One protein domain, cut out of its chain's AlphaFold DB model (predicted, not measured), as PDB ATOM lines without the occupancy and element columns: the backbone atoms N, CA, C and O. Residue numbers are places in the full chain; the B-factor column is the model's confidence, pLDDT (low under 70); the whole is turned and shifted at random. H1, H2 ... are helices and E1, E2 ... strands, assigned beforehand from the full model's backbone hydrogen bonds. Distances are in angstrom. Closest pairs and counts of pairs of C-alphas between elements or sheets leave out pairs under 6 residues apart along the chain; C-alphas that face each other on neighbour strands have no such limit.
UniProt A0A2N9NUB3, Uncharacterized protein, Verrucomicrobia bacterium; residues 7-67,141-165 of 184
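Overview. This is residues 7 to 67 and 141 to 165 of the 184 residues of an uncharacterized protein of Verrucomicrobia bacterium (UniProt A0A2N9NUB3). Look first for one strongly twisted sheet of five strands, curled like part of a barrel and wrapped round helix H2, with H1 over the same face near one end of the strands. The short helix H3, beside the cut, only grazes the sheet near the start of E4. The sheet runs E2, E1, E3, E4, E5, all antiparallel, and with H1 and H2 it makes two layers, helices on one face of a sheet. The printed part has 86 residues, with three named helices and five named strands in the order H1, E1, E2, H2, E3, H3, E4, E5; the class is mixed, helices and strands. It is compact, with a radius of gyration of the C-alphas of 12.8 A and spans of 36 by 27 by 20 A.

Along the chain. Find C-alpha 150 at (4.960, 4.282, -45.363); from there E4, residues 150 to 158, runs 25.5 A. Beside it is E3, residues 57 to 63, 19.9 A long, then E1, residues 22 to 27, 15.8 A, and E2, residues 36 to 40, 12.8 A. E5, residues 161 to 164, 10.2 A, ends at C-alpha 164, (7.953, 11.966, -59.845). H1, residues 7 to 19, begins at (-1.916, 16.098, -51.127) and is 18.6 A long. H2 is residues 43 to 51, 12.3 A, and H3 is residues 141 to 144, 5.3 A.

Arrangement. Read the sheet by its backbone atoms: N 60 and O 153 of E3 and E4 are 2.8 A apart, and N 27 and O 59 of E1 and E3 are 2.7 A apart. In the hairpin E1 and E2, N 24 and O 38 are 2.8 A apart; in the hairpin E4 and E5, N 158 and O 161 are 2.8 A apart. These pairs are within hydrogen-bond range. E2, H2, E3 form a split strand-helix-strand unit, two strands running the same way with E1 between them, and its crossover is right-handed. The sheet curls round H2; the closest C-alphas of H2 and E5 are those of Ala 51 and Tyr 162, 7.0 A. H1 is on the same face, along the strands, at 3 degrees to E1 on the local plane. With its residues 9 to 13 H1 only just touches H2, with 3 pairs of C-alphas within 8 A, the closest Glu 13 and Val 43 at 6.5 A; they stand at a steep tilt of 58 degrees, opposite ways. H3 only grazes the sheet with residues 143 to 144 and is apart from H1 and H2. In H1 and H2 every O i to N i+4 pair is within hydrogen-bond range; H3 is too short for such a pair.

Size, cuts and confidence. The two C-alphas farthest apart are those of Trp 142 and Gly 159, 37.4 A. Residues 68 to 140 are not printed; C-alphas 67 and 141 are 14.5 A apart across this cut. Of the links that are printed whole, E1 to E2 is short and the others are tight. The mean pLDDT of the printed part is 91.2; look for low confidence, under 70, at residues 33 to 34.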
ATOM      1  N   GLU A   7      -1.409  17.155 -52.006       93.94
ATOM      2  CA  GLU A   7      -1.916  16.098 -51.127       93.94
ATOM      3  C   GLU A   7      -0.787  15.397 -50.352       93.94
ATOM      4  O   GLU A   7      -0.893  15.204 -49.140       93.94
ATOM      5  N   ARG A   8       0.311  15.041 -51.034       94.25
ATOM      6  CA  ARG A   8       1.472  14.394 -50.403       94.25
ATOM      7  C   ARG A   8       2.128  15.323 -49.393       94.25
ATOM      8  O   ARG A   8       2.389  14.903 -48.270       94.25
ATOM      9  N   ARG A   9       2.323  16.589 -49.769       96.38
ATOM     10  CA  ARG A   9       2.864  17.623 -48.886       96.38
ATOM     11  C   ARG A   9       2.024  17.768 -47.617       96.38
ATOM     12  O   ARG A   9       2.566  17.626 -46.527       96.38
ATOM     13  N   GLN A  10       0.710  17.945 -47.752       96.94
ATOM     14  CA  GLN A  10      -0.191  18.080 -46.605       96.94
ATOM     15  C   GLN A  10      -0.156  16.847 -45.697       96.94
ATOM     16  O   GLN A  10      -0.205  16.964 -44.473       96.94
ATOM     17  N   ARG A  11      -0.067  15.648 -46.282       96.00
ATOM     18  CA  ARG A  11       0.030  14.405 -45.511       96.00
ATOM     19  C   ARG A  11       1.321  14.344 -44.695       96.00
ATOM     20  O   ARG A  11       1.264  14.004 -43.518       96.00
ATOM     21  N   LEU A  12       2.452  14.712 -45.292       97.00
ATOM     22  CA  LEU A  12       3.748  14.749 -44.614       97.00
ATOM     23  C   LEU A  12       3.791  15.819 -43.517       97.00
ATOM     24  O   LEU A  12       4.298  15.552 -42.432       97.00
ATOM     25  N   GLU A  13       3.200  16.993 -43.755       97.75
ATOM     26  CA  GLU A  13       3.035  18.032 -42.729       97.75
ATOM     27  C   GLU A  13       2.199  17.520 -41.546       97.75
ATOM     28  O   GLU A  13       2.564  17.736 -40.391       97.75
ATOM     29  N   ASN A  14       1.122  16.770 -41.812       97.06
ATOM     30  CA  ASN A  14       0.319  16.152 -40.757       97.06
ATOM     31  C   ASN A  14       1.121  15.107 -39.968       97.06
ATOM     32  O   ASN A  14       1.028  15.079 -38.740       97.06
ATOM     33  N   TRP A  15       1.913  14.264 -40.637       97.12
ATOM     34  CA  TRP A  15       2.771  13.290 -39.955       97.12
ATOM     35  C   TRP A  15       3.815  13.991 -39.078       97.12
ATOM     36  O   TRP A  15       3.883  13.703 -37.885       97.12
ATOM     37  N   LEU A  16       4.521  14.990 -39.616       97.12
ATOM     38  CA  LEU A  16       5.481  15.810 -38.868       97.12
ATOM     39  C   LEU A  16       4.847  16.520 -37.673       97.12
ATOM     40  O   LEU A  16       5.463  16.592 -36.615       97.12
ATOM     41  N   SER A  17       3.613  17.012 -37.797       97.06
ATOM     42  CA  SER A  17       2.919  17.642 -36.668       97.06
ATOM     43  C   SER A  17       2.663  16.675 -35.505       97.06
ATOM     44  O   SER A  17       2.574  17.107 -34.358       97.06
ATOM     45  N   ALA A  18       2.558  15.372 -35.791       95.88
ATOM     46  CA  ALA A  18       2.298  14.339 -34.796       95.88
ATOM     47  C   ALA A  18       3.582  13.781 -34.166       95.88
ATOM     48  O   ALA A  18       3.573  13.439 -32.985       95.88
ATOM     49  N   THR A  19       4.668  13.664 -34.934       95.00
ATOM     50  CA  THR A  19       5.912  13.005 -34.496       95.00
ATOM     51  C   THR A  19       7.074  13.962 -34.242       95.00
ATOM     52  O   THR A  19       8.010  13.594 -33.540       95.00
ATOM     53  N   GLY A  20       7.043  15.168 -34.810       95.50
ATOM     54  CA  GLY A  20       8.144  16.137 -34.800       95.50
ATOM     55  C   GLY A  20       9.276  15.831 -35.791       95.50
ATOM     56  O   GLY A  20      10.064  16.723 -36.098       95.50
ATOM     57  N   GLU A  21       9.348  14.606 -36.315       95.38
ATOM     58  CA  GLU A  21      10.343  14.161 -37.296       95.38
ATOM     59  C   GLU A  21       9.807  13.019 -38.171       95.38
ATOM     60  O   GLU A  21       8.888  12.293 -37.781       95.38
ATOM     61  N   LEU A  22      10.419  12.829 -39.336       96.38
ATOM     62  CA  LEU A  22      10.228  11.671 -40.202       96.38
ATOM     63  C   LEU A  22      11.576  11.008 -40.461       96.38
ATOM     64  O   LEU A  22      12.565  11.688 -40.737       96.38
ATOM     65  N   CYS A  23      11.582   9.679 -40.432       95.19
ATOM     66  CA  CYS A  23      12.687   8.899 -40.969       95.19
ATOM     67  C   CYS A  23      12.457   8.689 -42.469       95.19
ATOM     68  O   CYS A  23      11.354   8.319 -42.889       95.19
ATOM     69  N   VAL A  24      13.488   8.951 -43.264       95.44
ATOM     70  CA  VAL A  24      13.469   8.856 -44.722       95.44
ATOM     71  C   VAL A  24      14.600   7.941 -45.153       95.44
ATOM     72  O   VAL A  24      15.766   8.284 -44.975       95.44
ATOM     73  N   HIS A  25      14.262   6.805 -45.749       93.75
ATOM     74  CA  HIS A  25      15.220   5.944 -46.428       93.75
ATOM     75  C   HIS A  25      15.313   6.357 -47.895       93.75
ATOM     76  O   HIS A  25      14.339   6.224 -48.632       93.75
ATOM     77  N   LEU A  26      16.468   6.870 -48.307       93.81
ATOM     78  CA  LEU A  26      16.812   7.205 -49.681       93.81
ATOM     79  C   LEU A  26      17.591   6.045 -50.302       93.81
ATOM     80  O   LEU A  26      18.744   5.803 -49.959       93.81
ATOM     81  N   TYR A  27      16.980   5.356 -51.251       91.38
ATOM     82  CA  TYR A  27      17.606   4.316 -52.048       91.38
ATOM     83  C   TYR A  27      17.967   4.850 -53.438       91.38
ATOM     84  O   TYR A  27      17.195   5.577 -54.067       91.38
ATOM     85  N   LEU A  28      19.156   4.476 -53.916       90.56
ATOM     86  CA  LEU A  28      19.664   4.821 -55.242       90.56
ATOM     87  C   LEU A  28      19.646   3.556 -56.115       90.56
ATOM     88  O   LEU A  28      20.547   2.718 -55.976       90.56
ATOM     89  N   PRO A  29      18.648   3.364 -56.996       87.75
ATOM     90  CA  PRO A  29      18.601   2.211 -57.886       87.75
ATOM     91  C   PRO A  29      19.903   2.029 -58.673       87.75
ATOM     92  O   PRO A  29      20.534   2.992 -59.106       87.75
ATOM     93  N   HIS A  30      20.316   0.773 -58.857       84.62
ATOM     94  CA  HIS A  30      21.531   0.385 -59.597       84.62
ATOM     95  C   HIS A  30      22.879   0.782 -58.962       84.62
ATOM     96  O   HIS A  30      23.922   0.552 -59.567       84.62
ATOM     97  N   SER A  31      22.893   1.289 -57.726       80.25
ATOM     98  CA  SER A  31      24.121   1.655 -56.993       80.25
ATOM     99  C   SER A  31      24.908   0.474 -56.392       80.25
ATOM    100  O   SER A  31      25.899   0.693 -55.706       80.25
ATOM    101  N   ALA A  32      24.493  -0.774 -56.640       71.56
ATOM    102  CA  ALA A  32      25.010  -1.988 -55.985       71.56
ATOM    103  C   ALA A  32      24.804  -2.058 -54.444       71.56
ATOM    104  O   ALA A  32      25.375  -2.939 -53.803       71.56
ATOM    105  N   GLY A  33      23.924  -1.213 -53.877       65.38
ATOM    106  CA  GLY A  33      23.585  -1.139 -52.439       65.38
ATOM    107  C   GLY A  33      24.528  -0.185 -51.691       65.38
ATOM    108  O   GLY A  33      25.706  -0.127 -52.010       65.38
ATOM    109  N   SER A  34      24.131   0.633 -50.713       68.12
ATOM    110  CA  SER A  34      23.010   0.665 -49.764       68.12
ATOM    111  C   SER A  34      22.206   1.969 -49.863       68.12
ATOM    112  O   SER A  34      22.740   2.990 -50.282       68.12
ATOM    113  N   GLY A  35      20.943   1.964 -49.430       83.12
ATOM    114  CA  GLY A  35      20.231   3.221 -49.195       83.12
ATOM    115  C   GLY A  35      20.769   3.956 -47.964       83.12
ATOM    116  O   GLY A  35      21.325   3.337 -47.055       83.12
ATOM    117  N   THR A  36      20.588   5.269 -47.940       90.31
ATOM    118  CA  THR A  36      20.971   6.156 -46.841       90.31
ATOM    119  C   THR A  36      19.730   6.595 -46.090       90.31
ATOM    120  O   THR A  36      18.704   6.893 -46.695       90.31
ATOM    121  N   ASN A  37      19.816   6.694 -44.769       92.44
ATOM    122  CA  ASN A  37      18.707   7.174 -43.969       92.44
ATOM    123  C   ASN A  37      18.927   8.603 -43.452       92.44
ATOM    124  O   ASN A  37      20.025   8.976 -43.040       92.44
ATOM    125  N   TYR A  38      17.846   9.374 -43.397       95.00
ATOM    126  CA  TYR A  38      17.827  10.752 -42.918       95.00
ATOM    127  C   TYR A  38      16.698  10.962 -41.910       95.00
ATOM    128  O   TYR A  38      15.608  10.407 -42.062       95.00
ATOM    129  N   LEU A  39      16.941  11.816 -40.915       95.25
ATOM    130  CA  LEU A  39      15.899  12.364 -40.047       95.25
ATOM    131  C   LEU A  39      15.596  13.799 -40.481       95.25
ATOM    132  O   LEU A  39      16.451  14.682 -40.373       95.25
ATOM    133  N   VAL A  40      14.375  14.030 -40.963       96.75
ATOM    134  CA  VAL A  40      13.885  15.355 -41.375       96.75
ATOM    135  C   VAL A  40      12.804  15.840 -40.414       96.75
ATOM    136  O   VAL A  40      11.995  15.059 -39.922       96.75
ATOM    137  N   ARG A  41      12.762  17.140 -40.151       97.00
ATOM    138  CA  ARG A  41      11.809  17.824 -39.262       97.00
ATOM    139  C   ARG A  41      10.880  18.773 -40.008       97.00
ATOM    140  O   ARG A  41       9.907  19.264 -39.438       97.00
ATOM    141  N   THR A  42      11.144  19.033 -41.286       97.31
ATOM    142  CA  THR A  42      10.245  19.806 -42.148       97.31
ATOM    143  C   THR A  42      10.085  19.150 -43.517       97.31
ATOM    144  O   THR A  42      10.963  18.430 -43.985       97.31
ATOM    145  N   VAL A  43       8.972  19.431 -44.204       97.50
ATOM    146  CA  VAL A  43       8.802  18.976 -45.595       97.50
ATOM    147  C   VAL A  43       9.789  19.670 -46.539       97.50
ATOM    148  O   VAL A  43      10.211  19.069 -47.521       97.50
ATOM    149  N   ASN A  44      10.218  20.892 -46.216       96.81
ATOM    150  CA  ASN A  44      11.233  21.588 -47.003       96.81
ATOM    151  C   ASN A  44      12.587  20.861 -46.944       96.81
ATOM    152  O   ASN A  44      13.228  20.724 -47.975       96.81
ATOM    153  N   GLU A  45      12.994  20.335 -45.784       97.44
ATOM    154  CA  GLU A  45      14.222  19.528 -45.659       97.44
ATOM    155  C   GLU A  45      14.162  18.258 -46.525       97.44
ATOM    156  O   GLU A  45      15.151  17.900 -47.158       97.44
ATOM    157  N   LEU A  46      12.994  17.609 -46.624       96.94
ATOM    158  CA  LEU A  46      12.784  16.481 -47.541       96.94
ATOM    159  C   LEU A  46      12.879  16.904 -49.017       96.94
ATOM    160  O   LEU A  46      13.509  16.218 -49.819       96.94
ATOM    161  N   GLU A  47      12.251  18.017 -49.399       95.94
ATOM    162  CA  GLU A  47      12.340  18.539 -50.769       95.94
ATOM    163  C   GLU A  47      13.782  18.933 -51.122       95.94
ATOM    164  O   GLU A  47      14.249  18.635 -52.221       95.94
ATOM    165  N   GLU A  48      14.518  19.533 -50.186       96.44
ATOM    166  CA  GLU A  48      15.943  19.829 -50.338       96.44
ATOM    167  C   GLU A  48      16.799  18.562 -50.428       96.44
ATOM    168  O   GLU A  48      17.737  18.526 -51.226       96.44
ATOM    169  N   LEU A  49      16.500  17.527 -49.635       95.88
ATOM    170  CA  LEU A  49      17.163  16.225 -49.717       95.88
ATOM    171  C   LEU A  49      17.050  15.658 -51.132       95.88
ATOM    172  O   LEU A  49      18.072  15.284 -51.701       95.88
ATOM    173  N   ILE A  50      15.844  15.647 -51.708       94.94
ATOM    174  CA  ILE A  50      15.593  15.171 -53.077       94.94
ATOM    175  C   ILE A  50      16.327  16.054 -54.095       94.94
ATOM    176  O   ILE A  50      17.035  15.544 -54.956       94.94
ATOM    177  N   ALA A  51      16.197  17.378 -53.986       93.88
ATOM    178  CA  ALA A  51      16.758  18.319 -54.955       93.88
ATOM    179  C   ALA A  51      18.296  18.316 -55.020       93.88
ATOM    180  O   ALA A  51      18.855  18.694 -56.046       93.88
ATOM    181  N   LYS A  52      18.982  17.929 -53.937       94.19
ATOM    182  CA  LYS A  52      20.455  17.877 -53.875       94.19
ATOM    183  C   LYS A  52      21.051  16.592 -54.449       94.19
ATOM    184  O   LYS A  52      22.269  16.533 -54.614       94.19
ATOM    185  N   GLN A  53      20.238  15.574 -54.724       93.75
ATOM    186  CA  GLN A  53      20.744  14.336 -55.309       93.75
ATOM    187  C   GLN A  53      21.153  14.540 -56.770       93.75
ATOM    188  O   GLN A  53      20.675  15.443 -57.454       93.75
ATOM    189  N   THR A  54      22.049  13.680 -57.244       92.94
ATOM    190  CA  THR A  54      22.577  13.718 -58.618       92.94
ATOM    191  C   THR A  54      22.419  12.386 -59.351       92.94
ATOM    192  O   THR A  54      22.981  12.208 -60.427       92.94
ATOM    193  N   TRP A  55      21.679  11.439 -58.767       93.06
ATOM    194  CA  TRP A  55      21.468  10.107 -59.330       93.06
ATOM    195  C   TRP A  55      20.319  10.096 -60.341       93.06
ATOM    196  O   TRP A  55      19.335  10.808 -60.156       93.06
ATOM    197  N   ASP A  56      20.403   9.259 -61.375       93.19
ATOM    198  CA  ASP A  56      19.388   9.225 -62.440       93.19
ATOM    199  C   ASP A  56      17.991   8.843 -61.923       93.19
ATOM    200  O   ASP A  56      16.979   9.316 -62.439       93.19
ATOM    201  N   GLU A  57      17.926   8.020 -60.876       93.31
ATOM    202  CA  GLU A  57      16.685   7.583 -60.238       93.31
ATOM    203  C   GLU A  57      16.811   7.645 -58.715       93.31
ATOM    204  O   GLU A  57      17.880   7.377 -58.172       93.31
ATOM    205  N   LEU A  58      15.725   7.975 -58.015       93.06
ATOM    206  CA  LEU A  58      15.666   7.946 -56.553       93.06
ATOM    207  C   LEU A  58      14.404   7.231 -56.096       93.06
ATOM    208  O   LEU A  58      13.308   7.581 -56.539       93.06
ATOM    209  N   ASP A  59      14.558   6.349 -55.119       92.75
ATOM    210  CA  ASP A  59      13.444   5.760 -54.386       92.75
ATOM    211  C   ASP A  59      13.513   6.220 -52.935       92.75
ATOM    212  O   ASP A  59      14.549   6.121 -52.284       92.75
ATOM    213  N   LEU A  60      12.415   6.753 -52.413       93.56
ATOM    214  CA  LEU A  60      12.326   7.191 -51.027       93.56
ATOM    215  C   LEU A  60      11.223   6.419 -50.322       93.56
ATOM    216  O   LEU A  60      10.082   6.436 -50.781       93.56
ATOM    217  N   ALA A  61      11.534   5.824 -49.175       92.88
ATOM    218  CA  ALA A  61      10.543   5.350 -48.217       92.88
ATOM    219  C   ALA A  61      10.511   6.303 -47.019       92.88
ATOM    220  O   ALA A  61      11.511   6.499 -46.333       92.88
ATOM    221  N   ILE A  62       9.358   6.926 -46.782       95.06
ATOM    222  CA  ILE A  62       9.147   7.880 -45.694       95.06
ATOM    223  C   ILE A  62       8.231   7.235 -44.667       95.06
ATOM    224  O   ILE A  62       7.088   6.884 -44.978       95.06
ATOM    225  N   PHE A  63       8.721   7.106 -43.442       94.50
ATOM    226  CA  PHE A  63       8.018   6.396 -42.388       94.50
ATOM    227  C   PHE A  63       7.203   7.351 -41.522       94.50
ATOM    228  O   PHE A  63       7.723   8.332 -40.991       94.50
ATOM    229  N   ARG A  64       5.917   7.040 -41.351       94.81
ATOM    230  CA  ARG A  64       4.976   7.853 -40.573       94.81
ATOM    231  C   ARG A  64       5.300   7.874 -39.085       94.81
ATOM    232  O   ARG A  64       5.140   8.905 -38.439       94.81
ATOM    233  N   ARG A  65       5.642   6.718 -38.513       92.25
ATOM    234  CA  ARG A  65       5.918   6.584 -37.077       92.25
ATOM    235  C   ARG A  65       7.298   7.122 -36.742       92.25
ATOM    236  O   ARG A  65       8.224   7.046 -37.545       92.25
ATOM    237  N   LEU A  66       7.435   7.558 -35.497       92.62
ATOM    238  CA  LEU A  66       8.729   7.807 -34.889       92.62
ATOM    239  C   LEU A  66       9.505   6.481 -34.809       92.62
ATOM    240  O   LEU A  66       9.125   5.605 -34.034       92.62
ATOM    241  N   GLN A  67      10.545   6.320 -35.633       91.50
ATOM    242  CA  GLN A  67      11.261   5.039 -35.765       91.50
ATOM    243  C   GLN A  67      12.099   4.696 -34.532       91.50
ATOM    244  O   GLN A  67      12.192   3.529 -34.158       91.50
ATOM    245  N   ASP A 141       8.602  -6.228 -43.050       74.38
ATOM    246  CA  ASP A 141       7.204  -6.613 -43.293       74.38
ATOM    247  C   ASP A 141       6.181  -5.929 -42.367       74.38
ATOM    248  O   ASP A 141       5.078  -5.571 -42.787       74.38
ATOM    249  N   TRP A 142       6.522  -5.762 -41.087       74.19
ATOM    250  CA  TRP A 142       5.629  -5.183 -40.087       74.19
ATOM    251  C   TRP A 142       5.195  -3.748 -40.415       74.19
ATOM    252  O   TRP A 142       4.052  -3.396 -40.115       74.19
ATOM    253  N   ILE A 143       6.056  -2.940 -41.048       78.25
ATOM    254  CA  ILE A 143       5.741  -1.543 -41.377       78.25
ATOM    255  C   ILE A 143       4.925  -1.442 -42.669       78.25
ATOM    256  O   ILE A 143       4.040  -0.597 -42.774       78.25
ATOM    257  N   TYR A 144       5.131  -2.368 -43.606       76.44
ATOM    258  CA  TYR A 144       4.405  -2.411 -44.881       76.44
ATOM    259  C   TYR A 144       3.031  -3.096 -44.788       76.44
ATOM    260  O   TYR A 144       2.191  -2.920 -45.669       76.44
ATOM    261  N   ARG A 145       2.755  -3.857 -43.718       77.94
ATOM    262  CA  ARG A 145       1.456  -4.532 -43.499       77.94
ATOM    263  C   ARG A 145       0.304  -3.586 -43.179       77.94
ATOM    264  O   ARG A 145      -0.852  -3.961 -43.371       77.94
ATOM    265  N   THR A 146       0.592  -2.396 -42.662       77.06
ATOM    266  CA  THR A 146      -0.442  -1.420 -42.310       77.06
ATOM    267  C   THR A 146      -0.486  -0.334 -43.384       77.06
ATOM    268  O   THR A 146       0.526   0.331 -43.612       77.06
ATOM    269  N   PRO A 147      -1.634  -0.124 -44.051       76.38
ATOM    270  CA  PRO A 147      -1.776   0.969 -45.003       76.38
ATOM    271  C   PRO A 147      -1.454   2.314 -44.343       76.38
ATOM    272  O   PRO A 147      -1.819   2.531 -43.190       76.38
ATOM    273  N   ASP A 148      -0.834   3.229 -45.092       84.31
ATOM    274  CA  ASP A 148      -0.531   4.601 -44.641       84.31
ATOM    275  C   ASP A 148       0.528   4.715 -43.518       84.31
ATOM    276  O   ASP A 148       0.630   5.758 -42.875       84.31
ATOM    277  N   GLU A 149       1.337   3.675 -43.283       90.25
ATOM    278  CA  GLU A 149       2.534   3.754 -42.419       90.25
ATOM    279  C   GLU A 149       3.805   4.162 -43.175       90.25
ATOM    280  O   GLU A 149       4.737   4.703 -42.576       90.25
ATOM    281  N   VAL A 150       3.836   3.930 -44.490       92.00
ATOM    282  CA  VAL A 150       4.960   4.282 -45.363       92.00
ATOM    283  C   VAL A 150       4.440   5.012 -46.590       92.00
ATOM    284  O   VAL A 150       3.517   4.546 -47.262       92.00
ATOM    285  N   MET A 151       5.043   6.156 -46.898       92.88
ATOM    286  CA  MET A 151       4.889   6.816 -48.188       92.88
ATOM    287  C   MET A 151       6.112   6.501 -49.037       92.88
ATOM    288  O   MET A 151       7.226   6.847 -48.653       92.88
ATOM    289  N   VAL A 152       5.893   5.878 -50.193       91.25
ATOM    290  CA  VAL A 152       6.959   5.614 -51.162       91.25
ATOM    291  C   VAL A 152       6.875   6.619 -52.303       91.25
ATOM    292  O   VAL A 152       5.794   6.864 -52.853       91.25
ATOM    293  N   LEU A 153       8.007   7.236 -52.625       92.81
ATOM    294  CA  LEU A 153       8.154   8.205 -53.702       92.81
ATOM    295  C   LEU A 153       9.255   7.740 -54.647       92.81
ATOM    296  O   LEU A 153      10.334   7.373 -54.200       92.81
ATOM    297  N   HIS A 154       8.980   7.815 -55.944       93.69
ATOM    298  CA  HIS A 154       9.922   7.462 -56.997       93.69
ATOM    299  C   HIS A 154      10.180   8.699 -57.843       93.69
ATOM    300  O   HIS A 154       9.224   9.365 -58.258       93.69
ATOM    301  N   TYR A 155      11.441   8.999 -58.116       93.94
ATOM    302  CA  TYR A 155      11.847  10.135 -58.933       93.94
ATOM    303  C   TYR A 155      12.815   9.710 -60.029       93.94
ATOM    304  O   TYR A 155      13.601   8.783 -59.862       93.94
ATOM    305  N   GLU A 156      12.767  10.427 -61.145       94.88
ATOM    306  CA  GLU A 156      13.719  10.320 -62.247       94.88
ATOM    307  C   GLU A 156      14.298  11.699 -62.542       94.88
ATOM    308  O   GLU A 156      13.565  12.695 -62.565       94.88
ATOM    309  N   LEU A 157      15.606  11.763 -62.760       94.06
ATOM    310  CA  LEU A 157      16.289  12.985 -63.144       94.06
ATOM    311  C   LEU A 157      15.987  13.295 -64.619       94.06
ATOM    312  O   LEU A 157      16.256  12.501 -65.523       94.06
ATOM    313  N   ARG A 158      15.409  14.466 -64.882       93.25
ATOM    314  CA  ARG A 158      15.057  14.961 -66.218       93.25
ATOM    315  C   ARG A 158      15.780  16.277 -66.472       93.25
ATOM    316  O   ARG A 158      15.288  17.347 -66.138       93.25
ATOM    317  N   GLY A 159      16.953  16.194 -67.095       91.44
ATOM    318  CA  GLY A 159      17.813  17.364 -67.260       91.44
ATOM    319  C   GLY A 159      18.478  17.719 -65.934       91.44
ATOM    320  O   GLY A 159      19.361  16.990 -65.496       91.44
ATOM    321  N   ASP A 160      18.064  18.822 -65.313       90.88
ATOM    322  CA  ASP A 160      18.600  19.335 -64.046       90.88
ATOM    323  C   ASP A 160      17.585  19.310 -62.887       90.88
ATOM    324  O   ASP A 160      17.857  19.855 -61.816       90.88
ATOM    325  N   HIS A 161      16.426  18.664 -63.065       90.38
ATOM    326  CA  HIS A 161      15.413  18.522 -62.017       90.38
ATOM    327  C   HIS A 161      14.841  17.107 -61.932       90.38
ATOM    328  O   HIS A 161      14.798  16.368 -62.912       90.38
ATOM    329  N   TYR A 162      14.349  16.741 -60.747       92.88
ATOM    330  CA  TYR A 162      13.626  15.489 -60.539       92.88
ATOM    331  C   TYR A 162      12.144  15.616 -60.886       92.88
ATOM    332  O   TYR A 162      11.478  16.590 -60.524       92.88
ATOM    333  N   GLU A 163      11.609  14.579 -61.525       92.56
ATOM    334  CA  GLU A 163      10.181  14.394 -61.769       92.56
ATOM    335  C   GLU A 163       9.699  13.111 -61.097       92.56
ATOM    336  O   GLU A 163      10.376  12.084 -61.139       92.56
ATOM    337  N   ALA A 164       8.522  13.153 -60.471       90.38
ATOM    338  CA  ALA A 164       7.953  11.966 -59.845       90.38
ATOM    339  C   ALA A 164       7.561  10.933 -60.918       90.38
ATOM    340  O   ALA A 164       6.692  11.204 -61.753       90.38
ATOM    341  N   LYS A 165       8.134   9.725 -60.855       84.38
ATOM    342  CA  LYS A 165       7.585   8.559 -61.559       84.38
ATOM    343  C   LYS A 165       6.225   8.237 -60.922       84.38
ATOM    344  O   LYS A 165       6.023   8.416 -59.718       84.38
TER     345      LYS A 165